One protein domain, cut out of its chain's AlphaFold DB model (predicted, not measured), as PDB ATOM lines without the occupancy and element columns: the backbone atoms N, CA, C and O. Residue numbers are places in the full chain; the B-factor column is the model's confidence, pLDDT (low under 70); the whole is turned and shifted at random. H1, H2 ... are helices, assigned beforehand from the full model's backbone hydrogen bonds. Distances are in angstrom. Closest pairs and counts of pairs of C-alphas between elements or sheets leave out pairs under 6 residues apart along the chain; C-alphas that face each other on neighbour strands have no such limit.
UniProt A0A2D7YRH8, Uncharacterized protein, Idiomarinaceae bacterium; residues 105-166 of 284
ATOM      1  N   PRO A 105     367.149 402.385 303.398       69.12
ATOM      2  CA  PRO A 105     366.996 403.587 302.572       69.12
ATOM      3  C   PRO A 105     365.735 403.580 301.698       69.12
ATOM      4  O   PRO A 105     365.157 404.634 301.445       69.12
ATOM      5  N   GLU A 106     365.268 402.418 301.249       69.69
ATOM      6  CA  GLU A 106     364.053 402.310 300.436       69.69
ATOM      7  C   GLU A 106     362.787 402.435 301.290       69.69
ATOM      8  O   GLU A 106     361.781 402.951 300.811       69.69
ATOM      9  N   GLN A 107     362.832 402.016 302.558       72.31
ATOM     10  CA  GLN A 107     361.732 402.225 303.508       72.31
ATOM     11  C   GLN A 107     361.551 403.715 303.821       72.31
ATOM     12  O   GLN A 107     360.436 404.230 303.769       72.31
ATOM     13  N   GLN A 108     362.652 404.438 304.039       79.62
ATOM     14  CA  GLN A 108     362.617 405.888 304.261       79.62
ATOM     15  C   GLN A 108     362.068 406.647 303.047       79.62
ATOM     16  O   GLN A 108     361.305 407.597 303.198       79.62
ATOM     17  N   GLN A 109     362.403 406.214 301.830       79.88
ATOM     18  CA  GLN A 109     361.830 406.796 300.614       79.88
ATOM     19  C   GLN A 109     360.312 406.599 300.539       79.88
ATOM     20  O   GLN A 109     359.603 407.524 300.154       79.88
ATOM     21  N   VAL A 110     359.810 405.426 300.932       80.06
ATOM     22  CA  VAL A 110     358.366 405.152 300.991       80.06
ATOM     23  C   VAL A 110     357.685 406.062 302.015       80.06
ATOM     24  O   VAL A 110     356.657 406.657 301.696       80.06
ATOM     25  N   PHE A 111     358.276 406.243 303.199       84.44
ATOM     26  CA  PHE A 111     357.738 407.157 304.211       84.44
ATOM     27  C   PHE A 111     357.696 408.606 303.720       84.44
ATOM     28  O   PHE A 111     356.652 409.239 303.817       84.44
ATOM     29  N   ASN A 112     358.758 409.090 303.071       86.38
ATOM     30  CA  ASN A 112     358.786 410.442 302.503       86.38
ATOM     31  C   ASN A 112     357.694 410.663 301.436       86.38
ATOM     32  O   ASN A 112     357.121 411.748 301.342       86.38
ATOM     33  N   ILE A 113     357.394 409.643 300.621       85.56
ATOM     34  CA  ILE A 113     356.318 409.705 299.618       85.56
ATOM     35  C   ILE A 113     354.953 409.809 300.312       85.56
ATOM     36  O   ILE A 113     354.141 410.652 299.932       85.56
ATOM     37  N   ILE A 114     354.713 409.008 301.353       85.69
ATOM     38  CA  ILE A 114     353.469 409.041 302.137       85.69
ATOM     39  C   ILE A 114     353.311 410.394 302.851       85.69
ATOM     40  O   ILE A 114     352.248 411.008 302.773       85.69
ATOM     41  N   GLU A 115     354.380 410.915 303.455       89.69
ATOM     42  CA  GLU A 115     354.389 412.235 304.098       89.69
ATOM     43  C   GLU A 115     354.100 413.370 303.111       89.69
ATOM     44  O   GLU A 115     353.378 414.313 303.438       89.69
ATOM     45  N   SER A 116     354.588 413.267 301.870       86.44
ATOM     46  CA  SER A 116     354.285 414.250 300.821       86.44
ATOM     47  C   SER A 116     352.800 414.294 300.434       86.44
ATOM     48  O   SER A 116     352.332 415.307 299.911       86.44
ATOM     49  N   ALA A 117     352.040 413.237 300.749       84.50
ATOM     50  CA  ALA A 117     350.587 413.188 300.602       84.50
ATOM     51  C   ALA A 117     349.842 413.837 301.786       84.50
ATOM     52  O   ALA A 117     348.613 413.897 301.776       84.50
ATOM     53  N   GLY A 118     350.566 414.308 302.810       86.44
ATOM     54  CA  GLY A 118     349.996 414.785 304.071       86.44
ATOM     55  C   GLY A 118     349.506 413.659 304.986       86.44
ATOM     56  O   GLY A 118     348.707 413.915 305.885       86.44
ATOM     57  N   LEU A 119     349.954 412.423 304.746       90.06
ATOM     58  CA  LEU A 119     349.611 411.232 305.520       90.06
ATOM     59  C   LEU A 119     350.816 410.774 306.350       90.06
ATOM     60  O   LEU A 119     351.956 411.081 306.017       90.06
ATOM     61  N   THR A 120     350.579 409.996 307.405       89.12
ATOM     62  CA  THR A 120     351.647 409.309 308.147       89.12
ATOM     63  C   THR A 120     351.432 407.803 308.104       89.12
ATOM     64  O   THR A 120     350.295 407.323 308.056       89.12
ATOM     65  N   ASN A 121     352.527 407.046 308.118       86.12
ATOM     66  CA  ASN A 121     352.466 405.587 308.122       86.12
ATOM     67  C   ASN A 121     351.721 405.062 309.361       86.12
ATOM     68  O   ASN A 121     350.943 404.115 309.265       86.12
ATOM     69  N   GLU A 122     351.911 405.712 310.507       88.44
ATOM     70  CA  GLU A 122     351.274 405.363 311.775       88.44
ATOM     71  C   GLU A 122     349.758 405.543 311.681       88.44
ATOM     72  O   GLU A 122     349.020 404.624 312.021       88.44
ATOM     73  N   ALA A 123     349.285 406.673 311.140       89.06
ATOM     74  CA  ALA A 123     347.854 406.932 310.992       89.06
ATOM     75  C   ALA A 123     347.192 405.949 310.018       89.06
ATOM     76  O   ALA A 123     346.087 405.471 310.275       89.06
ATOM     77  N   LEU A 124     347.863 405.612 308.912       88.94
ATOM     78  CA  LEU A 124     347.366 404.602 307.973       88.94
ATOM     79  C   LEU A 124     347.311 403.220 308.629       88.94
ATOM     80  O   LEU A 124     346.305 402.522 308.521       88.94
ATOM     81  N   THR A 125     348.362 402.845 309.358       87.38
ATOM     82  CA  THR A 125     348.431 401.570 310.082       87.38
ATOM     83  C   THR A 125     347.333 401.481 311.139       87.38
ATOM     84  O   THR A 125     346.654 400.461 311.224       87.38
ATOM     85  N   GLU A 126     347.096 402.549 311.899       88.44
ATOM     86  CA  GLU A 126     346.031 402.621 312.898       88.44
ATOM     87  C   GLU A 126     344.645 402.461 312.262       88.44
ATOM     88  O   GLU A 126     343.826 401.690 312.761       88.44
ATOM     89  N   LYS A 127     344.388 403.101 311.113       89.56
ATOM     90  CA  LYS A 127     343.130 402.924 310.369       89.56
ATOM     91  C   LYS A 127     342.934 401.476 309.919       89.56
ATOM     92  O   LYS A 127     341.871 400.903 310.159       89.56
ATOM     93  N   VAL A 128     343.974 400.850 309.363       89.69
ATOM     94  CA  VAL A 128     343.941 399.427 308.984       89.69
ATOM     95  C   VAL A 128     343.768 398.525 310.213       89.69
ATOM     96  O   VAL A 128     343.091 397.502 310.142       89.69
ATOM     97  N   LEU A 129     344.350 398.866 311.364       84.94
ATOM     98  CA  LEU A 129     344.153 398.142 312.627       84.94
ATOM     99  C   LEU A 129     342.719 398.262 313.150       84.94
ATOM    100  O   LEU A 129     342.128 397.249 313.517       84.94
ATOM    101  N   ALA A 130     342.148 399.462 313.127       85.88
ATOM    102  CA  ALA A 130     340.838 399.743 313.699       85.88
ATOM    103  C   ALA A 130     339.666 399.326 312.796       85.88
ATOM    104  O   ALA A 130     338.676 398.783 313.282       85.88
ATOM    105  N   LYS A 131     339.753 399.601 311.489       88.50
ATOM    106  CA  LYS A 131     338.657 399.390 310.524       88.50
ATOM    107  C   LYS A 131     338.902 398.225 309.564       88.50
ATOM    108  O   LYS A 131     337.966 397.799 308.895       88.50
ATOM    109  N   GLY A 132     340.139 397.740 309.459       88.75
ATOM    110  CA  GLY A 132     340.544 396.816 308.394       88.75
ATOM    111  C   GLY A 132     340.731 397.497 307.033       88.75
ATOM    112  O   GLY A 132     341.038 396.817 306.064       88.75
ATOM    113  N   ASP A 133     340.558 398.814 306.932       93.25
ATOM    114  CA  ASP A 133     340.756 399.565 305.691       93.25
ATOM    115  C   ASP A 133     341.160 401.020 305.992       93.25
ATOM    116  O   ASP A 133     341.008 401.488 307.125       93.25
ATOM    117  N   ILE A 134     341.673 401.729 304.988       92.00
ATOM    118  CA  ILE A 134     341.924 403.179 305.036       92.00
ATOM    119  C   ILE A 134     340.775 403.945 304.372       92.00
ATOM    120  O   ILE A 134     339.955 403.374 303.650       92.00
ATOM    121  N   ASP A 135     340.671 405.246 304.642       92.88
ATOM    122  CA  ASP A 135     339.543 406.026 304.141       92.88
ATOM    123  C   ASP A 135     339.699 406.309 302.628       92.88
ATOM    124  O   ASP A 135     340.821 406.381 302.112       92.88
ATOM    125  N   PRO A 136     338.598 406.517 301.876       92.25
ATOM    126  CA  PRO A 136     338.667 406.853 300.452       92.25
ATOM    127  C   PRO A 136     339.509 408.103 300.160       92.25
ATOM    128  O   PRO A 136     340.152 408.184 299.111       92.25
ATOM    129  N   GLU A 137     339.535 409.077 301.081       91.75
ATOM    130  CA  GLU A 137     340.398 410.249 300.937       91.75
ATOM    131  C   GLU A 137     341.891 409.898 301.026       91.75
ATOM    132  O   GLU A 137     342.690 410.506 300.308       91.75
ATOM    133  N   ASP A 138     342.264 408.906 301.846       92.25
ATOM    134  CA  ASP A 138     343.650 408.451 301.986       92.25
ATOM    135  C   ASP A 138     344.121 407.781 300.693       92.25
ATOM    136  O   ASP A 138     345.207 408.077 300.200       92.25
ATOM    137  N   TYR A 139     343.275 406.945 300.082       92.69
ATOM    138  CA  TYR A 139     343.556 406.348 298.775       92.69
ATOM    139  C   TYR A 139     343.801 407.409 297.697       92.69
ATOM    140  O   TYR A 139     344.790 407.338 296.966       92.69
ATOM    141  N   ALA A 140     342.950 408.437 297.638       92.25
ATOM    142  CA  ALA A 140     343.117 409.538 296.693       92.25
ATOM    143  C   ALA A 140     344.377 410.379 296.979       92.25
ATOM    144  O   ALA A 140     344.976 410.945 296.064       92.25
ATOM    145  N   ALA A 141     344.783 410.520 298.242       90.12
ATOM    146  CA  ALA A 141     346.022 411.200 298.609       90.12
ATOM    147  C   ALA A 141     347.261 410.385 298.201       90.12
ATOM    148  O   ALA A 141     348.185 410.952 297.617       90.12
ATOM    149  N   LEU A 142     347.243 409.065 298.404       89.75
ATOM    150  CA  LEU A 142     348.292 408.142 297.958       89.75
ATOM    151  C   LEU A 142     348.437 408.127 296.424       89.75
ATOM    152  O   LEU A 142     349.553 408.142 295.903       89.75
ATOM    153  N   GLU A 143     347.328 408.204 295.686       90.81
ATOM    154  CA  GLU A 143     347.355 408.273 294.219       90.81
ATOM    155  C   GLU A 143     348.047 409.544 293.702       90.81
ATOM    156  O   GLU A 143     348.847 409.481 292.766       90.81
ATOM    157  N   ARG A 144     347.824 410.698 294.353       90.38
ATOM    158  CA  ARG A 144     348.464 411.977 293.978       90.38
ATOM    159  C   ARG A 144     349.985 411.950 294.093       90.38
ATOM    160  O   ARG A 144     350.650 412.701 293.384       90.38
ATOM    161  N   VAL A 145     350.521 411.102 294.967       89.56
ATOM    162  CA  VAL A 145     351.967 410.927 295.161       89.56
ATOM    163  C   VAL A 145     352.529 409.729 294.390       89.56
ATOM    164  O   VAL A 145     353.699 409.388 294.539       89.56
ATOM    165  N   GLY A 146     351.719 409.120 293.515       85.56
ATOM    166  CA  GLY A 146     352.147 408.078 292.583       85.56
ATOM    167  C   GLY A 146     351.973 406.644 293.085       85.56
ATOM    168  O   GLY A 146     352.507 405.728 292.460       85.56
ATOM    169  N   ILE A 147     351.237 406.422 294.177       88.25
ATOM    170  CA  ILE A 147     350.893 405.084 294.674       88.25
ATOM    171  C   ILE A 147     349.498 404.723 294.140       88.25
ATOM    172  O   ILE A 147     348.511 405.283 294.613       88.25
ATOM    173  N   PRO A 148     349.370 403.806 293.163       90.44
ATOM    174  CA  PRO A 148     348.069 403.480 292.592       90.44
ATOM    175  C   PRO A 148     347.162 402.820 293.635       90.44
ATOM    176  O   PRO A 148     347.608 401.984 294.424       90.44
ATOM    177  N   GLU A 149     345.867 403.145 293.592       90.31
ATOM    178  CA  GLU A 149     344.865 402.630 294.534       90.31
ATOM    179  C   GLU A 149     344.880 401.096 294.613       90.31
ATOM    180  O   GLU A 149     344.823 400.531 295.702       90.31
ATOM    181  N   SER A 150     345.035 400.409 293.477       91.00
ATOM    182  CA  SER A 150     345.107 398.945 293.428       91.00
ATOM    183  C   SER A 150     346.260 398.376 294.258       91.00
ATOM    184  O   SER A 150     346.092 397.351 294.911       91.00
ATOM    185  N   LEU A 151     347.419 399.043 294.261       90.44
ATOM    186  CA  LEU A 151     348.582 398.625 295.043       90.44
ATOM    187  C   LEU A 151     348.354 398.877 296.536       90.44
ATOM    188  O   LEU A 151     348.638 398.008 297.356       90.44
ATOM    189  N   ALA A 152     347.802 400.042 296.885       89.19
ATOM    190  CA  ALA A 152     347.461 400.359 298.269       89.19
ATOM    191  C   ALA A 152     346.413 399.377 298.826       89.19
ATOM    192  O   ALA A 152     346.572 398.864 299.930       89.19
ATOM    193  N   ARG A 153     345.379 399.042 298.043       92.94
ATOM    194  CA  ARG A 153     344.364 398.039 298.407       92.94
ATOM    195  C   ARG A 153     344.961 396.652 298.584       92.94
ATOM    196  O   ARG A 153     344.689 396.012 299.592       92.94
ATOM    197  N   GLN A 154     345.814 396.214 297.661       92.00
ATOM    198  CA  GLN A 154     346.493 394.922 297.769       92.00
ATOM    199  C   GLN A 154     347.364 394.830 299.032       92.00
ATOM    200  O   GLN A 154     347.459 393.764 299.645       92.00
ATOM    201  N   TYR A 155     348.001 395.937 299.429       89.94
ATOM    202  CA  TYR A 155     348.769 396.007 300.670       89.94
ATOM    203  C   TYR A 155     347.870 395.877 301.907       89.94
ATOM    204  O   TYR A 155     348.155 395.057 302.779       89.94
ATOM    205  N   VAL A 156     346.764 396.629 301.959       91.06
ATOM    206  CA  VAL A 156     345.767 396.540 303.041       91.06
ATOM    207  C   VAL A 156     345.189 395.126 303.139       91.06
ATOM    208  O   VAL A 156     345.136 394.550 304.224       91.06
ATOM    209  N   GLU A 157     344.826 394.523 302.008       90.94
ATOM    210  CA  GLU A 157     344.318 393.152 301.943       90.94
ATOM    211  C   GLU A 157     345.342 392.142 302.476       90.94
ATOM    212  O   GLU A 157     345.001 391.294 303.299       90.94
ATOM    213  N   ASN A 158     346.614 392.268 302.088       90.06
ATOM    214  CA  ASN A 158     347.683 391.421 302.620       90.06
ATOM    215  C   ASN A 158     347.881 391.601 304.127       90.06
ATOM    216  O   ASN A 158     348.102 390.620 304.840       90.06
ATOM    217  N   ALA A 159     347.821 392.839 304.622       87.00
ATOM    218  CA  ALA A 159     347.934 393.124 306.047       87.00
ATOM    219  C   ALA A 159     346.792 392.456 306.832       87.00
ATOM    220  O   ALA A 159     347.037 391.803 307.848       87.00
ATOM    221  N   ASN A 160     345.564 392.536 306.317       88.25
ATOM    222  CA  ASN A 160     344.409 391.861 306.904       88.25
ATOM    223  C   ASN A 160     344.521 390.339 306.830       88.25
ATOM    224  O   ASN A 160     344.229 389.666 307.813       88.25
ATOM    225  N   TYR A 161     344.978 389.792 305.703       90.38
ATOM    226  CA  TYR A 161     345.170 388.352 305.544       90.38
ATOM    227  C   TYR A 161     346.165 387.798 306.568       90.38
ATOM    228  O   TYR A 161     345.911 386.776 307.204       90.38
ATOM    229  N   ARG A 162     347.284 388.500 306.783       86.44
ATOM    230  CA  ARG A 162     348.265 388.137 307.817       86.44
ATOM    231  C   ARG A 162     347.653 388.185 309.213       86.44
ATOM    232  O   ARG A 162     347.818 387.231 309.965       86.44
ATOM    233  N   ARG A 163     346.897 389.244 309.523       85.38
ATOM    234  CA  ARG A 163     346.197 389.379 310.808       85.38
ATOM    235  C   ARG A 163     345.200 388.244 311.036       85.38
ATOM    236  O   ARG A 163     345.151 387.686 312.126       85.38
ATOM    237  N   GLU A 164     344.425 387.885 310.020       87.69
ATOM    238  CA  GLU A 164     343.456 386.792 310.104       87.69
ATOM    239  C   GLU A 164     344.145 385.433 310.282       87.69
ATOM    240  O   GLU A 164     343.708 384.616 311.092       87.69
ATOM    241  N   GLY A 165     345.258 385.202 309.580       88.94
ATOM    242  CA  GLY A 165     346.073 383.998 309.750       88.94
ATOM    243  C   GLY A 165     346.666 383.885 311.156       88.94
ATOM    244  O   GLY A 165     346.646 382.810 311.759       88.94
ATOM    245  N   GLU A 166     347.146 384.997 311.716       86.50
ATOM    246  CA  GLU A 166     347.620 385.053 313.101       86.50
ATOM    247  C   GLU A 166     346.488 384.813 314.098       86.50
ATOM    248  O   GLU A 166     346.654 384.002 315.007       86.50
TER     249      GLU A 166
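AT A GLANCE: This is residues 105 to 166 of the 284 residues of an uncharacterized protein of Idiomarinaceae bacterium (UniProt A0A2D7YRH8). Four helices make a small body with few contacts between them: the centres of H2, H3 and H4 make a triangle in which H4 is steeply tilted to both H2 and H3, and H1 stands at one end of it, about perpendicular to H2 and steeply tilted to H3, its first residues pointing away from the other three. H4, the longest helix, begins beside H3, passes near H2 and runs on to the last printed residue, Glu 166. The printed part has 62 residues with four named helices, H1, H2, H3 and H4 in that order along the chain, and no named strand; the class is all helix. The whole is compact, with a radius of gyration of the C-alphas of 11.5 A, and the C-alphas span 32 by 27 by 19 A along their three main axes.

HOW THE PARTS SIT: Start at H4, residues 149 to 166, and look at its residues 149 to 152, which alone touch H3, residues 136 to 144. The closest C-alphas there are those of Tyr 139 and Glu 149, 5.8 A apart, and the two helices run opposite ways at a steep tilt of 55 degrees. Farther along H4, look at Val 156: its C-alpha is 6.9 A from that of Val 128 in H2, residues 121 to 131, the closest pair of these two helices. H2 and H4 are close but not clearly touching, and they run the same way at a steep tilt of 61 degrees. H2 and H3 are apart, but only just, with their closest C-alphas 8.0 A from each other. Move next to H1, residues 105 to 116, which is close to H2 but not clearly touching it; the closest C-alphas, those of Phe 111 and Asn 121, are 6.7 A apart, and the lines are about perpendicular at 74 degrees. H1 is also close to H3 but not clearly touching it, with the closest C-alphas, those of Ile 114 and Leu 142, 6.7 A apart; these two run opposite ways at a steep tilt of 64 degrees. H1 and H4 are apart. In H1, H2, H3 and H4, every backbone O i to N i+4 pair is within hydrogen-bond range.

IN THESE COORDINATES: Find C-alpha 149 at (344.865, 402.630, 294.534); from there H4 runs 25.7 A to C-alpha 166 at (347.620, 385.053, 313.101). Go back to C-alpha 105 at (366.996, 403.587, 302.572), where H1 begins; it measures 16.7 A to C-alpha 116. H2 measures 15.3 A from C-alpha 121 to C-alpha 131, and H3 12.8 A from C-alpha 136 to C-alpha 144.

THE WHOLE: The two C-alphas farthest apart are those of Arg 144 and Glu 166, at 33.0 A. The printed part has no cut, and the links H1 to H2, H2 to H3 and H3 to H4 are tight, with 4 residues in each. The mean pLDDT of the printed part is 87.7; look for low confidence, under 70, at residues 105 to 106.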